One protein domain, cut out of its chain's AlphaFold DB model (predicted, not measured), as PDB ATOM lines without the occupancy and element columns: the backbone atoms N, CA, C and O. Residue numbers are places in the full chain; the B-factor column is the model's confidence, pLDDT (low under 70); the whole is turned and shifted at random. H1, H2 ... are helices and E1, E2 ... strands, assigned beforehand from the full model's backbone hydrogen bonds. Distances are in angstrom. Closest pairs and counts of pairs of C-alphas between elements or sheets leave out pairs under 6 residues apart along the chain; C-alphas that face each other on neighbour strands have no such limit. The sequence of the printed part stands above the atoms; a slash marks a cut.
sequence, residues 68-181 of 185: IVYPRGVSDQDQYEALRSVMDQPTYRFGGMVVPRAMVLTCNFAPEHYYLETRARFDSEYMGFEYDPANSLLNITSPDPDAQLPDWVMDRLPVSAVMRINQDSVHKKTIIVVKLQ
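What this domain is: This is residues 68 to 181 of the 185 residues of an uncharacterized protein of Paenibacillus campinasensis (UniProt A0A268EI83). A twisted, curled sheet of five strands has the helix H1 over one face, slantwise to the strands at the E1 and E2 side, with the short H2 over the same face. H3 is not on the sheet but sits beside H2 at one end of the domain, its centre 17.8 A from the mean of the C-alphas, and H4 only grazes the sheet with its residues 153 to 154. The printed part has 114 residues, with four named helices and five named strands in the order H1 E1 H2 H3 E2 E3 H4 E4 E5; the class is mixed, helices and strands. The sheet's order is E1 E2 E3 E5 E4, antiparallel throughout. The whole is compact, with a radius of gyration of the C-alphas of 13.5 A and spans of 40 by 34 by 25 A.

Where its parts are: H1, residues 76 to 87, begins at C-alpha 76 at (477.353, 317.373, 646.260) and is 16.3 A long. E1 is residues 102 to 105, 9.9 A, H2 residues 106 to 109, 5.5 A, and H3 residues 116 to 122, 10.5 A. E2, residues 126 to 132, measures 19.7 A, and E3, residues 137 to 142, 16.0 A. H4 is residues 151 to 156, 8.7 A. E4, residues 159 to 166, measures 20.3 A. E5, residues 174 to 180, measures 19.2 A and ends at C-alpha 180 at (479.372, 299.096, 647.152).

How they stand to each other: In the sheet, N 127 of E2 and O 104 of E1 are within hydrogen-bond range at 2.8 A. E2 and E3 form a hairpin, with N 139 to O 130 at 2.7 A. E3 and E5 have N 140 to O 176 at 2.8 A. E4 and E5 form a hairpin, with N 177 to O 163 at 2.8 A. E3, H4 and E4 make a split strand-helix-strand unit, two strands running the same way with E5 between them, and its crossover is right-handed. H1 makes two layers with the sheet, a helix on one face, at a height over the sheet of 9.2 A; the closest C-alphas of H1 and E2 are those of Met 87 and Tyr 131, 5.5 A apart. With residues 76 to 80 alone H1 only just touches H4, with 3 pairs of C-alphas within 8 A, the closest those of Asp 76 and Trp 152, 6.7 A, at a steep tilt of 61 degrees. H2 and H3 only just touch, with 3 such pairs, the closest those of Cys 107 and Phe 122, 5.4 A. Every O i to N i+4 pair is within range in H1 and H4; H3 has 0 of 3, but 2 of 4 O i to N i+3 pairs, and H2 is too short for an i+4 pair.

The domain as a whole: The C-alphas of Glu 117 and Ala 134, 39.9 A apart, are the two farthest apart. The printed part has no cut. The link from H1 to E1, residues 88 to 101, is long. The mean pLDDT of the printed part is 73.6, and 41 residues are under 70, among them residues 89 to 105 and 167 to 172.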
ATOM      1  N   ILE A  68     475.241 310.428 664.453       55.12
ATOM      2  CA  ILE A  68     474.225 310.978 663.555       55.12
ATOM      3  C   ILE A  68     474.729 312.303 662.983       55.12
ATOM      4  O   ILE A  68     474.855 313.301 663.695       55.12
ATOM      5  N   VAL A  69     475.031 312.308 661.686       56.41
ATOM      6  CA  VAL A  69     475.487 313.482 660.937       56.41
ATOM      7  C   VAL A  69     474.301 314.081 660.186       56.41
ATOM      8  O   VAL A  69     473.634 313.388 659.425       56.41
ATOM      9  N   TYR A  70     474.039 315.375 660.371       59.00
ATOM     10  CA  TYR A  70     473.108 316.133 659.531       59.00
ATOM     11  C   TYR A  70     473.922 316.880 658.479       59.00
ATOM     12  O   TYR A  70     474.563 317.884 658.811       59.00
ATOM     13  N   PRO A  71     473.958 316.414 657.220       53.97
ATOM     14  CA  PRO A  71     474.698 317.100 656.179       53.97
ATOM     15  C   PRO A  71     473.946 318.390 655.860       53.97
ATOM     16  O   PRO A  71     472.943 318.388 655.153       53.97
ATOM     17  N   ARG A  72     474.421 319.514 656.401       51.53
ATOM     18  CA  ARG A  72     473.921 320.864 656.067       51.53
ATOM     19  C   ARG A  72     474.367 321.340 654.683       51.53
ATOM     20  O   ARG A  72     474.107 322.474 654.293       51.53
ATOM     21  N   GLY A  73     475.073 320.476 653.968       52.19
ATOM     22  CA  GLY A  73     475.601 320.702 652.646       52.19
ATOM     23  C   GLY A  73     474.528 320.861 651.588       52.19
ATOM     24  O   GLY A  73     473.804 319.912 651.293       52.19
ATOM     25  N   VAL A  74     474.471 322.031 650.959       57.84
ATOM     26  CA  VAL A  74     473.700 322.223 649.719       57.84
ATOM     27  C   VAL A  74     474.474 321.763 648.479       57.84
ATOM     28  O   VAL A  74     473.911 321.759 647.390       57.84
ATOM     29  N   SER A  75     475.755 321.399 648.626       72.06
ATOM     30  CA  SER A  75     476.596 320.911 647.533       72.06
ATOM     31  C   SER A  75     476.786 319.394 647.573       72.06
ATOM     32  O   SER A  75     476.854 318.794 648.649       72.06
ATOM     33  N   ASP A  76     476.982 318.787 646.400       79.19
ATOM     34  CA  ASP A  76     477.353 317.373 646.260       79.19
ATOM     35  C   ASP A  76     478.587 317.004 647.094       79.19
ATOM     36  O   ASP A  76     478.700 315.885 647.584       79.19
ATOM     37  N   GLN A  77     479.537 317.936 647.250       80.00
ATOM     38  CA  GLN A  77     480.763 317.698 648.009       80.00
ATOM     39  C   GLN A  77     480.474 317.524 649.497       80.00
ATOM     40  O   GLN A  77     480.914 316.546 650.095       80.00
ATOM     41  N   ASP A  78     479.710 318.445 650.072       71.69
ATOM     42  CA  ASP A  78     479.366 318.412 651.490       71.69
ATOM     43  C   ASP A  78     478.528 317.167 651.826       71.69
ATOM     44  O   ASP A  78     478.710 316.532 652.866       71.69
ATOM     45  N   GLN A  79     477.614 316.785 650.926       75.12
ATOM     46  CA  GLN A  79     476.794 315.584 651.089       75.12
ATOM     47  C   GLN A  79     477.614 314.305 650.944       75.12
ATOM     48  O   GLN A  79     477.438 313.374 651.731       75.12
ATOM     49  N   TYR A  80     478.546 314.268 649.989       80.56
ATOM     50  CA  TYR A  80     479.485 313.163 649.826       80.56
ATOM     51  C   TYR A  80     480.361 312.970 651.068       80.56
ATOM     52  O   TYR A  80     480.485 311.851 651.563       80.56
ATOM     53  N   GLU A  81     480.949 314.045 651.597       76.06
ATOM     54  CA  GLU A  81     481.796 313.991 652.793       76.06
ATOM     55  C   GLU A  81     481.018 313.510 654.017       76.06
ATOM     56  O   GLU A  81     481.497 312.657 654.771       76.06
ATOM     57  N   ALA A  82     479.790 313.991 654.186       71.38
ATOM     58  CA  ALA A  82     478.960 313.563 655.294       71.38
ATOM     59  C   ALA A  82     478.517 312.096 655.161       71.38
ATOM     60  O   ALA A  82     478.557 311.354 656.143       71.38
ATOM     61  N   LEU A  83     478.169 311.643 653.951       77.12
ATOM     62  CA  LEU A  83     477.837 310.241 653.694       77.12
ATOM     63  C   LEU A  83     479.046 309.318 653.904       77.12
ATOM     64  O   LEU A  83     478.910 308.241 654.482       77.12
ATOM     65  N   ARG A  84     480.250 309.750 653.511       78.81
ATOM     66  CA  ARG A  84     481.492 309.034 653.834       78.81
ATOM     67  C   ARG A  84     481.716 308.925 655.336       78.81
ATOM     68  O   ARG A  84     481.993 307.834 655.822       78.81
ATOM     69  N   SER A  85     481.529 310.019 656.073       72.25
ATOM     70  CA  SER A  85     481.640 310.001 657.533       72.25
ATOM     71  C   SER A  85     480.651 309.027 658.181       72.25
ATOM     72  O   SER A  85     480.973 308.451 659.217       72.25
ATOM     73  N   VAL A  86     479.462 308.829 657.602       70.44
ATOM     74  CA  VAL A  86     478.504 307.810 658.062       70.44
ATOM     75  C   VAL A  86     479.044 306.400 657.855       70.44
ATOM     76  O   VAL A  86     478.932 305.566 658.753       70.44
ATOM     77  N   MET A  87     479.619 306.138 656.681       74.56
ATOM     78  CA  MET A  87     480.156 304.826 656.327       74.56
ATOM     79  C   MET A  87     481.403 304.444 657.136       74.56
ATOM     80  O   MET A  87     481.630 303.262 657.376       74.56
ATOM     81  N   ASP A  88     482.187 305.427 657.583       71.81
ATOM     82  CA  ASP A  88     483.436 305.209 658.329       71.81
ATOM     83  C   ASP A  88     483.226 304.958 659.840       71.81
ATOM     84  O   ASP A  88     484.176 304.686 660.578       71.81
ATOM     85  N   GLN A  89     481.989 305.040 660.334       63.62
ATOM     86  CA  GLN A  89     481.653 304.821 661.744       63.62
ATOM     87  C   GLN A  89     481.003 303.429 661.961       63.62
ATOM     88  O   GLN A  89     480.537 302.830 660.997       63.62
ATOM     89  N   PRO A  90     480.921 302.885 663.204       57.72
ATOM     90  CA  PRO A  90     480.346 301.545 663.501       57.72
ATOM     91  C   PRO A  90     478.869 301.390 663.057       57.72
ATOM     92  O   PRO A  90     478.342 302.291 662.454       57.72
ATOM     93  N   THR A  91     478.087 300.361 663.388       63.62
ATOM     94  CA  THR A  91     476.601 300.452 663.254       63.62
ATOM     95  C   THR A  91     475.981 300.680 664.636       63.62
ATOM     96  O   THR A  91     476.275 299.921 665.558       63.62
ATOM     97  N   TYR A  92     475.150 301.718 664.826       58.34
ATOM     98  CA  TYR A  92     474.499 301.993 666.122       58.34
ATOM     99  C   TYR A  92     473.100 301.375 666.169       58.34
ATOM    100  O   TYR A  92     472.324 301.486 665.219       58.34
ATOM    101  N   ARG A  93     472.775 300.727 667.291       58.06
ATOM    102  CA  ARG A  93     471.465 300.120 667.532       58.06
ATOM    103  C   ARG A  93     470.869 300.661 668.822       58.06
ATOM    104  O   ARG A  93     471.521 300.610 669.860       58.06
ATOM    105  N   PHE A  94     469.610 301.083 668.770       43.06
ATOM    106  CA  PHE A  94     468.820 301.457 669.942       43.06
ATOM    107  C   PHE A  94     467.580 300.564 670.017       43.06
ATOM    108  O   PHE A  94     466.846 300.426 669.041       43.06
ATOM    109  N   GLY A  95     467.373 299.879 671.147       45.47
ATOM    110  CA  GLY A  95     466.254 298.937 671.296       45.47
ATOM    111  C   GLY A  95     466.248 297.789 670.270       45.47
ATOM    112  O   GLY A  95     465.186 297.297 669.909       45.47
ATOM    113  N   GLY A  96     467.418 297.390 669.751       45.94
ATOM    114  CA  GLY A  96     467.563 296.356 668.712       45.94
ATOM    115  C   GLY A  96     467.350 296.843 667.272       45.94
ATOM    116  O   GLY A  96     467.752 296.151 666.333       45.94
ATOM    117  N   MET A  97     466.805 298.047 667.087       45.78
ATOM    118  CA  MET A  97     466.633 298.688 665.781       45.78
ATOM    119  C   MET A  97     467.909 299.424 665.379       45.78
ATOM    120  O   MET A  97     468.581 300.001 666.234       45.78
ATOM    121  N   VAL A  98     468.254 299.401 664.089       58.94
ATOM    122  CA  VAL A  98     469.345 300.238 663.580       58.94
ATOM    123  C   VAL A  98     468.850 301.672 663.484       58.94
ATOM    124  O   VAL A  98     467.754 301.927 662.988       58.94
ATOM    125  N   VAL A  99     469.641 302.597 664.019       57.00
ATOM    126  CA  VAL A  99     469.331 304.024 663.967       57.00
ATOM    127  C   VAL A  99     470.033 304.612 662.742       57.00
ATOM    128  O   VAL A  99     471.251 304.436 662.626       57.00
ATOM    129  N   PRO A 100     469.311 305.301 661.838       57.97
ATOM    130  CA  PRO A 100     469.928 306.001 660.721       57.97
ATOM    131  C   PRO A 100     471.004 306.978 661.205       57.97
ATOM    132  O   PRO A 100     470.786 307.759 662.125       57.97
ATOM    133  N   ARG A 101     472.174 306.904 660.575       61.91
ATOM    134  CA  ARG A 101     473.414 307.612 660.927       61.91
ATOM    135  C   ARG A 101     473.587 308.939 660.200       61.91
ATOM    136  O   ARG A 101     474.402 309.753 660.603       61.91
ATOM    137  N   ALA A 102     472.829 309.182 659.142       59.62
ATOM    138  CA  ALA A 102     472.620 310.538 658.668       59.62
ATOM    139  C   ALA A 102     471.163 310.772 658.351       59.62
ATOM    140  O   ALA A 102     470.431 309.845 657.992       59.62
ATOM    141  N   MET A 103     470.792 312.037 658.478       62.34
ATOM    142  CA  MET A 103     469.516 312.561 658.052       62.34
ATOM    143  C   MET A 103     469.786 313.754 657.136       62.34
ATOM    144  O   MET A 103     470.257 314.797 657.583       62.34
ATOM    145  N   VAL A 104     469.521 313.586 655.839       66.12
ATOM    146  CA  VAL A 104     469.537 314.682 654.849       66.12
ATOM    147  C   VAL A 104     468.096 315.038 654.534       66.12
ATOM    148  O   VAL A 104     467.275 314.133 654.392       66.12
ATOM    149  N   LEU A 105     467.769 316.327 654.425       67.00
ATOM    150  CA  LEU A 105     466.457 316.721 653.915       67.00
ATOM    151  C   LEU A 105     466.253 316.110 652.530       67.00
ATOM    152  O   LEU A 105     467.100 316.243 651.648       67.00
ATOM    153  N   THR A 106     465.121 315.451 652.346       70.38
ATOM    154  CA  THR A 106     464.813 314.646 651.163       70.38
ATOM    155  C   THR A 106     464.968 315.464 649.881       70.38
ATOM    156  O   THR A 106     465.614 315.015 648.933       70.38
ATOM    157  N   CYS A 107     464.501 316.718 649.887       68.31
ATOM    158  CA  CYS A 107     464.648 317.620 648.746       68.31
ATOM    159  C   CYS A 107     466.069 318.149 648.511       68.31
ATOM    160  O   CYS A 107     466.357 318.646 647.427       68.31
ATOM    161  N   ASN A 108     466.941 318.106 649.517       72.19
ATOM    162  CA  ASN A 108     468.316 318.579 649.398       72.19
ATOM    163  C   ASN A 108     469.259 317.467 648.964       72.19
ATOM    164  O   ASN A 108     470.297 317.783 648.401       72.19
ATOM    165  N   PHE A 109     468.916 316.201 649.215       74.88
ATOM    166  CA  PHE A 109     469.756 315.082 648.805       74.88
ATOM    167  C   PHE A 109     469.837 314.963 647.282       74.88
ATOM    168  O   PHE A 109     470.923 314.773 646.760       74.88
ATOM    169  N   ALA A 110     468.708 315.122 646.583       75.06
ATOM    170  CA  ALA A 110     468.625 315.018 645.124       75.06
ATOM    171  C   ALA A 110     467.828 316.197 644.521       75.06
ATOM    172  O   ALA A 110     466.725 316.005 643.997       75.06
ATOM    173  N   PRO A 111     468.314 317.444 644.679       71.62
ATOM    174  CA  PRO A 111     467.546 318.666 644.423       71.62
ATOM    175  C   PRO A 111     467.043 318.793 642.983       71.62
ATOM    176  O   PRO A 111     465.989 319.383 642.750       71.62
ATOM    177  N   GLU A 112     467.745 318.202 642.021       73.75
ATOM    178  CA  GLU A 112     467.369 318.108 640.609       73.75
ATOM    179  C   GLU A 112     466.038 317.377 640.367       73.75
ATOM    180  O   GLU A 112     465.407 317.577 639.326       73.75
ATOM    181  N   HIS A 113     465.581 316.574 641.331       73.06
ATOM    182  CA  HIS A 113     464.344 315.801 641.247       73.06
ATOM    183  C   HIS A 113     463.153 316.444 641.975       73.06
ATOM    184  O   HIS A 113     462.031 315.947 641.857       73.06
ATOM    185  N   TYR A 114     463.354 317.569 642.671       68.94
ATOM    186  CA  TYR A 114     462.295 318.269 643.404       68.94
ATOM    187  C   TYR A 114     462.064 319.676 642.839       68.94
ATOM    188  O   TYR A 114     462.817 320.617 643.093       68.94
ATOM    189  N   TYR A 115     460.972 319.837 642.086       68.31
ATOM    190  CA  TYR A 115     460.504 321.137 641.595       68.31
ATOM    191  C   TYR A 115     459.731 321.896 642.686       68.31
ATOM    192  O   TYR A 115     459.321 321.312 643.685       68.31
ATOM    193  N   LEU A 116     459.509 323.204 642.497       61.28
ATOM    194  CA  LEU A 116     458.917 324.117 643.496       61.28
ATOM    195  C   LEU A 116     457.698 323.549 644.251       61.28
ATOM    196  O   LEU A 116     457.629 323.685 645.469       61.28
ATOM    197  N   GLU A 117     456.770 322.888 643.557       60.19
ATOM    198  CA  GLU A 117     455.536 322.358 644.159       60.19
ATOM    199  C   GLU A 117     455.750 321.093 645.009       60.19
ATOM    200  O   GLU A 117     455.033 320.882 645.984       60.19
ATOM    201  N   THR A 118     456.736 320.251 644.680       66.06
ATOM    202  CA  THR A 118     457.063 319.043 645.460       66.06
ATOM    203  C   THR A 118     458.115 319.307 646.529       66.06
ATOM    204  O   THR A 118     458.125 318.627 647.551       66.06
ATOM    205  N   ARG A 119     458.960 320.326 646.346       67.25
ATOM    206  CA  ARG A 119     460.010 320.705 647.296       67.25
ATOM    207  C   ARG A 119     459.451 321.069 648.670       67.25
ATOM    208  O   ARG A 119     459.942 320.537 649.654       67.25
ATOM    209  N   ALA A 120     458.391 321.878 648.728       67.81
ATOM    210  CA  ALA A 120     457.762 322.309 649.985       67.81
ATOM    211  C   ALA A 120     457.123 321.166 650.799       67.81
ATOM    212  O   ALA A 120     456.764 321.337 651.955       67.81
ATOM    213  N   ARG A 121     456.917 319.992 650.190       71.19
ATOM    214  CA  ARG A 121     456.434 318.806 650.906       71.19
ATOM    215  C   ARG A 121     457.574 318.044 651.588       71.19
ATOM    216  O   ARG A 121     457.333 317.340 652.561       71.19
ATOM    217  N   PHE A 122     458.784 318.149 651.049       70.81
ATOM    218  CA  PHE A 122     459.941 317.327 651.411       70.81
ATOM    219  C   PHE A 122     461.107 318.151 651.978       70.81
ATOM    220  O   PHE A 122     462.203 317.626 652.174       70.81
ATOM    221  N   ASP A 123     460.864 319.432 652.256       67.06
ATOM    222  CA  ASP A 123     461.773 320.368 652.929       67.06
ATOM    223  C   ASP A 123     461.787 320.208 654.457       67.06
ATOM    224  O   ASP A 123     462.635 320.783 655.131       67.06
ATOM    225  N   SER A 124     460.888 319.380 654.988       63.16
ATOM    226  CA  SER A 124     460.761 319.025 656.404       63.16
ATOM    227  C   SER A 124     460.882 317.516 656.649       63.16
ATOM    228  O   SER A 124     460.801 317.048 657.786       63.16
ATOM    229  N   GLU A 125     461.104 316.725 655.600       69.12
ATOM    230  CA  GLU A 125     461.193 315.271 655.688       69.12
ATOM    231  C   GLU A 125     462.623 314.790 655.411       69.12
ATOM    232  O   GLU A 125     463.248 315.195 654.431       69.12
ATOM    233  N   TYR A 126     463.144 313.886 656.241       70.12
ATOM    234  CA  TYR A 126     464.528 313.414 656.148       70.12
ATOM    235  C   TYR A 126     464.651 312.024 655.519       70.12
ATOM    236  O   TYR A 126     463.898 311.104 655.852       70.12
ATOM    237  N   MET A 127     465.681 311.855 654.691       75.44
ATOM    238  CA  MET A 127     466.191 310.559 654.260       75.44
ATOM    239  C   MET A 127     467.171 310.017 655.297       75.44
ATOM    240  O   MET A 127     468.077 310.728 655.723       75.44
ATOM    241  N   GLY A 128     466.995 308.759 655.693       78.12
ATOM    242  CA  GLY A 128     467.871 308.062 656.629       78.12
ATOM    243  C   GLY A 128     468.924 307.224 655.912       78.12
ATOM    244  O   GLY A 128     468.585 306.502 654.979       78.12
ATOM    245  N   PHE A 129     470.169 307.265 656.384       79.56
ATOM    246  CA  PHE A 129     471.283 306.480 655.838       79.56
ATOM    247  C   PHE A 129     471.804 305.476 656.867       79.56
ATOM    248  O   PHE A 129     472.102 305.842 658.004       79.56
ATOM    249  N   GLU A 130     471.954 304.218 656.469       81.50
ATOM    250  CA  GLU A 130     472.525 303.141 657.276       81.50
ATOM    251  C   GLU A 130     473.554 302.378 656.443       81.50
ATOM    252  O   GLU A 130     473.240 301.906 655.355       81.50
ATOM    253  N   TYR A 131     474.770 302.218 656.965       82.12
ATOM    254  CA  TYR A 131     475.800 301.409 656.322       82.12
ATOM    255  C   TYR A 131     476.014 300.087 657.069       82.12
ATOM    256  O   TYR A 131     476.229 300.068 658.285       82.12
ATOM    257  N   ASP A 132     475.954 298.988 656.320       83.00
ATOM    258  CA  ASP A 132     476.310 297.638 656.742       83.00
ATOM    259  C   ASP A 132     477.686 297.270 656.156       83.00
ATOM    260  O   ASP A 132     477.775 296.860 654.989       83.00
ATOM    261  N   PRO A 133     478.769 297.392 656.947       80.94
ATOM    262  CA  PRO A 133     480.119 297.105 656.474       80.94
ATOM    263  C   PRO A 133     480.345 295.616 656.184       80.94
ATOM    264  O   PRO A 133     481.205 295.286 655.373       80.94
ATOM    265  N   ALA A 134     479.584 294.705 656.804       82.88
ATOM    266  CA  ALA A 134     479.773 293.268 656.605       82.88
ATOM    267  C   ALA A 134     479.327 292.816 655.209       82.88
ATOM    268  O   ALA A 134     479.891 291.877 654.655       82.88
ATOM    269  N   ASN A 135     478.323 293.493 654.644       86.06
ATOM    270  CA  ASN A 135     477.782 293.195 653.318       86.06
ATOM    271  C   ASN A 135     478.093 294.285 652.278       86.06
ATOM    272  O   ASN A 135     477.677 294.165 651.124       86.06
ATOM    273  N   SER A 136     478.812 295.343 652.671       88.44
ATOM    274  CA  SER A 136     479.067 296.533 651.848       88.44
ATOM    275  C   SER A 136     477.777 297.155 651.291       88.44
ATOM    276  O   SER A 136     477.702 297.507 650.110       88.44
ATOM    277  N   LEU A 137     476.744 297.271 652.131       89.50
ATOM    278  CA  LEU A 137     475.435 297.810 651.745       89.50
ATOM    279  C   LEU A 137     475.184 299.161 652.409       89.50
ATOM    280  O   LEU A 137     475.235 299.277 653.629       89.50
ATOM    281  N   LEU A 138     474.853 300.169 651.609       88.00
ATOM    282  CA  LEU A 138     474.299 301.434 652.072       88.00
ATOM    283  C   LEU A 138     472.780 301.410 651.855       88.00
ATOM    284  O   LEU A 138     472.298 301.427 650.723       88.00
ATOM    285  N   ASN A 139     472.029 301.358 652.949       87.31
ATOM    286  CA  ASN A 139     470.576 301.424 652.968       87.31
ATOM    287  C   ASN A 139     470.134 302.877 653.147       87.31
ATOM    288  O   ASN A 139     470.503 303.539 654.115       87.31
ATOM    289  N   ILE A 140     469.317 303.358 652.219       87.00
ATOM    290  CA  ILE A 140     468.801 304.721 652.193       87.00
ATOM    291  C   ILE A 140     467.283 304.636 652.296       87.00
ATOM    292  O   ILE A 140     466.631 304.058 651.433       87.00
ATOM    293  N   THR A 141     466.708 305.191 653.356       84.94
ATOM    294  CA  THR A 141     465.258 305.198 653.577       84.94
ATOM    295  C   THR A 141     464.713 306.588 653.309       84.94
ATOM    296  O   THR A 141     465.147 307.535 653.955       84.94
ATOM    297  N   SER A 142     463.739 306.710 652.413       83.44
ATOM    298  CA  SER A 142     463.091 307.979 652.080       83.44
ATOM    299  C   SER A 142     461.590 307.937 652.364       83.44
ATOM    300  O   SER A 142     460.960 306.906 652.116       83.44
ATOM    301  N   PRO A 143     460.994 309.029 652.863       78.69
ATOM    302  CA  PRO A 143     459.545 309.200 652.909       78.69
ATOM    303  C   PRO A 143     458.940 309.608 651.555       78.69
ATOM    304  O   PRO A 143     457.729 309.473 651.370       78.69
ATOM    305  N   ASP A 144     459.767 310.035 650.594       81.81
ATOM    306  CA  ASP A 144     459.358 310.153 649.198       81.81
ATOM    307  C   ASP A 144     459.405 308.767 648.516       81.81
ATOM    308  O   ASP A 144     460.490 308.182 648.392       81.81
ATOM    309  N   PRO A 145     458.260 308.212 648.068       79.62
ATOM    310  CA  PRO A 145     458.228 306.927 647.375       79.62
ATOM    311  C   PRO A 145     459.011 306.934 646.054       79.62
ATOM    312  O   PRO A 145     459.493 305.876 645.639       79.62
ATOM    313  N   ASP A 146     459.173 308.099 645.423       79.88
ATOM    314  CA  ASP A 146     459.823 308.249 644.120       79.88
ATOM    315  C   ASP A 146     461.309 308.651 644.222       79.88
ATOM    316  O   ASP A 146     462.000 308.714 643.199       79.88
ATOM    317  N   ALA A 147     461.828 308.816 645.446       82.94
ATOM    318  CA  ALA A 147     463.149 309.370 645.754       82.94
ATOM    319  C   ALA A 147     464.288 308.757 644.937       82.94
ATOM    320  O   ALA A 147     464.609 307.579 645.094       82.94
ATOM    321  N   GLN A 148     464.922 309.549 644.081       82.94
ATOM    322  CA  GLN A 148     466.040 309.127 643.233       82.94
ATOM    323  C   GLN A 148     467.380 309.253 643.974       82.94
ATOM    324  O   GLN A 148     467.493 309.994 644.952       82.94
ATOM    325  N   LEU A 149     468.397 308.528 643.500       85.50
ATOM    326  CA  LEU A 149     469.779 308.789 643.901       85.50
ATOM    327  C   LEU A 149     470.374 309.851 642.971       85.50
ATOM    328  O   LEU A 149     470.233 309.689 641.760       85.50
ATOM    329  N   PRO A 150     471.073 310.861 643.506       83.06
ATOM    330  CA  PRO A 150     471.837 311.801 642.695       83.06
ATOM    331  C   PRO A 150     472.933 311.101 641.894       83.06
ATOM    332  O   PRO A 150     473.557 310.153 642.384       83.06
ATOM    333  N   ASP A 151     473.259 311.642 640.720       85.56
ATOM    334  CA  ASP A 151     474.323 311.110 639.856       85.56
ATOM    335  C   ASP A 151     475.676 311.030 640.583       85.56
ATOM    336  O   ASP A 151     476.407 310.045 640.446       85.56
ATOM    337  N   TRP A 152     475.981 311.998 641.459       84.75
ATOM    338  CA  TRP A 152     477.243 312.011 642.203       84.75
ATOM    339  C   TRP A 152     477.435 310.768 643.081       84.75
ATOM    340  O   TRP A 152     478.576 310.372 643.323       84.75
ATOM    341  N   VAL A 153     476.353 310.132 643.553       85.75
ATOM    342  CA  VAL A 153     476.430 308.892 644.341       85.75
ATOM    343  C   VAL A 153     477.037 307.784 643.489       85.75
ATOM    344  O   VAL A 153     477.923 307.067 643.951       85.75
ATOM    345  N   MET A 154     476.595 307.675 642.237       86.69
ATOM    346  CA  MET A 154     477.087 306.685 641.281       86.69
ATOM    347  C   MET A 154     478.499 307.019 640.792       86.69
ATOM    348  O   MET A 154     479.303 306.111 640.593       86.69
ATOM    349  N   ASP A 155     478.810 308.306 640.640       85.75
ATOM    350  CA  ASP A 155     480.105 308.765 640.130       85.75
ATOM    351  C   ASP A 155     481.229 308.687 641.172       85.75
ATOM    352  O   ASP A 155     482.394 308.472 640.828       85.75
ATOM    353  N   ARG A 156     480.905 308.911 642.453       86.94
ATOM    354  CA  ARG A 156     481.903 309.096 643.522       86.94
ATOM    355  C   ARG A 156     482.000 307.930 644.495       86.94
ATOM    356  O   ARG A 156     483.010 307.820 645.197       86.94
ATOM    357  N   LEU A 157     480.973 307.086 644.584       86.19
ATOM    358  CA  LEU A 157     481.041 305.832 645.330       86.19
ATOM    359  C   LEU A 157     481.267 304.671 644.358       86.19
ATOM    360  O   LEU A 157     480.753 304.692 643.242       86.19
ATOM    361  N   PRO A 158     482.003 303.622 644.761       87.81
ATOM    362  CA  PRO A 158     482.220 302.456 643.916       87.81
ATOM    363  C   PRO A 158     480.962 301.573 643.902       87.81
ATOM    364  O   PRO A 158     480.943 300.484 644.471       87.81
ATOM    365  N   VAL A 159     479.872 302.047 643.301       90.12
ATOM    366  CA  VAL A 159     478.588 301.338 643.278       90.12
ATOM    367  C   VAL A 159     478.658 300.149 642.318       90.12
ATOM    368  O   VAL A 159     479.057 300.267 641.163       90.12
ATOM    369  N   SER A 160     478.251 298.975 642.796       92.19
ATOM    370  CA  SER A 160     478.165 297.739 642.006       92.19
ATOM    371  C   SER A 160     476.732 297.365 641.631       92.19
ATOM    372  O   SER A 160     476.513 296.736 640.598       92.19
ATOM    373  N   ALA A 161     475.755 297.735 642.460       91.50
ATOM    374  CA  ALA A 161     474.341 297.511 642.198       91.50
ATOM    375  C   ALA A 161     473.480 298.472 643.020       91.50
ATOM    376  O   ALA A 161     473.868 298.889 644.112       91.50
ATOM    377  N   VAL A 162     472.283 298.761 642.515       92.00
ATOM    378  CA  VAL A 162     471.244 299.508 643.226       92.00
ATOM    379  C   VAL A 162     469.944 298.717 643.143       92.00
ATOM    380  O   VAL A 162     469.573 298.233 642.074       92.00
ATOM    381  N   MET A 163     469.252 298.579 644.267       92.50
ATOM    382  CA  MET A 163     467.939 297.947 644.355       92.50
ATOM    383  C   MET A 163     466.975 298.890 645.066       92.50
ATOM    384  O   MET A 163     467.301 299.430 646.117       92.50
ATOM    385  N   ARG A 164     465.768 299.056 644.522       89.75
ATOM    386  CA  ARG A 164     464.685 299.784 645.190       89.75
ATOM    387  C   ARG A 164     463.661 298.795 645.736       89.75
ATOM    388  O   ARG A 164     463.209 297.906 645.017       89.75
ATOM    389  N   ILE A 165     463.296 298.968 646.999       87.75
ATOM    390  CA  ILE A 165     462.258 298.210 647.686       87.75
ATOM    391  C   ILE A 165     461.130 299.186 648.019       87.75
ATOM    392  O   ILE A 165     461.267 300.032 648.904       87.75
ATOM    393  N   ASN A 166     460.014 299.055 647.306       77.38
ATOM    394  CA  ASN A 166     458.791 299.792 647.608       77.38
ATOM    395  C   ASN A 166     458.031 299.013 648.689       77.38
ATOM    396  O   ASN A 166     457.693 297.848 648.472       77.38
ATOM    397  N   GLN A 167     457.786 299.615 649.853       67.81
ATOM    398  CA  GLN A 167     456.966 298.981 650.888       67.81
ATOM    399  C   GLN A 167     455.471 299.201 650.607       67.81
ATOM    400  O   GLN A 167     455.056 300.291 650.214       67.81
ATOM    401  N   ASP A 168     454.653 298.162 650.796       53.50
ATOM    402  CA  ASP A 168     453.227 298.205 650.462       53.50
ATOM    403  C   ASP A 168     452.395 299.081 651.424       53.50
ATOM    404  O   ASP A 168     452.411 298.919 652.645       53.50
ATOM    405  N   SER A 169     451.624 299.981 650.800       51.69
ATOM    406  CA  SER A 169     450.396 300.732 651.155       51.69
ATOM    407  C   SER A 169     450.112 301.313 652.556       51.69
ATOM    408  O   SER A 169     449.216 302.153 652.645       51.69
ATOM    409  N   VAL A 170     450.838 300.989 653.628       53.47
ATOM    410  CA  VAL A 170     450.541 301.533 654.978       53.47
ATOM    411  C   VAL A 170     451.551 302.595 655.414       53.47
ATOM    412  O   VAL A 170     451.181 303.597 656.030       53.47
ATOM    413  N   HIS A 171     452.818 302.442 655.030       51.31
ATOM    414  CA  HIS A 171     453.870 303.429 655.263       51.31
ATOM    415  C   HIS A 171     454.577 303.693 653.935       51.31
ATOM    416  O   HIS A 171     455.256 302.821 653.411       51.31
ATOM    417  N   LYS A 172     454.381 304.893 653.370       64.56
ATOM    418  CA  LYS A 172     454.861 305.317 652.038       64.56
ATOM    419  C   LYS A 172     456.390 305.487 651.947       64.56
ATOM    420  O   LYS A 172     456.857 306.364 651.235       64.56
ATOM    421  N   LYS A 173     457.171 304.721 652.709       74.06
ATOM    422  CA  LYS A 173     458.628 304.834 652.700       74.06
ATOM    423  C   LYS A 173     459.213 303.926 651.620       74.06
ATOM    424  O   LYS A 173     458.861 302.750 651.535       74.06
ATOM    425  N   THR A 174     460.120 304.474 650.826       85.88
ATOM    426  CA  THR A 174     460.940 303.729 649.866       85.88
ATOM    427  C   THR A 174     462.297 303.446 650.493       85.88
ATOM    428  O   THR A 174     462.873 304.306 651.160       85.88
ATOM    429  N   ILE A 175     462.822 302.241 650.269       88.75
ATOM    430  CA  ILE A 175     464.197 301.892 650.634       88.75
ATOM    431  C   ILE A 175     465.004 301.711 649.352       88.75
ATOM    432  O   ILE A 175     464.614 300.955 648.462       88.75
ATOM    433  N   ILE A 176     466.140 302.389 649.266       90.94
ATOM    434  CA  ILE A 176     467.129 302.233 648.207       90.94
ATOM    435  C   ILE A 176     468.348 301.559 648.825       90.94
ATOM    436  O   ILE A 176     468.960 302.085 649.750       90.94
ATOM    437  N   VAL A 177     468.689 300.378 648.330       91.50
ATOM    438  CA  VAL A 177     469.849 299.603 648.767       91.50
ATOM    439  C   VAL A 177     470.942 299.763 647.721       91.50
ATOM    440  O   VAL A 177     470.790 299.313 646.583       91.50
ATOM    441  N   VAL A 178     472.041 300.397 648.109       91.81
ATOM    442  CA  VAL A 178     473.222 300.616 647.272       91.81
ATOM    443  C   VAL A 178     474.303 299.635 647.703       91.81
ATOM    444  O   VAL A 178     474.799 299.695 648.826       91.81
ATOM    445  N   LYS A 179     474.685 298.718 646.813       92.94
ATOM    446  CA  LYS A 179     475.792 297.793 647.051       92.94
ATOM    447  C   LYS A 179     477.090 298.413 646.565       92.94
ATOM    448  O   LYS A 179     477.250 298.644 645.364       92.94
ATOM    449  N   LEU A 180     478.035 298.608 647.470       90.12
ATOM    450  CA  LEU A 180     479.372 299.096 647.152       90.12
ATOM    451  C   LEU A 180     480.294 297.923 646.801       90.12
ATOM    452  O   LEU A 180     480.108 296.806 647.286       90.12
ATOM    453  N   GLN A 181     481.266 298.157 645.923       87.62
ATOM    454  CA  GLN A 181     482.350 297.209 645.696       87.62
ATOM    455  C   GLN A 181     483.158 297.083 646.987       87.62
ATOM    456  O   GLN A 181     483.469 298.089 647.630       87.62
TER     457      GLN A 181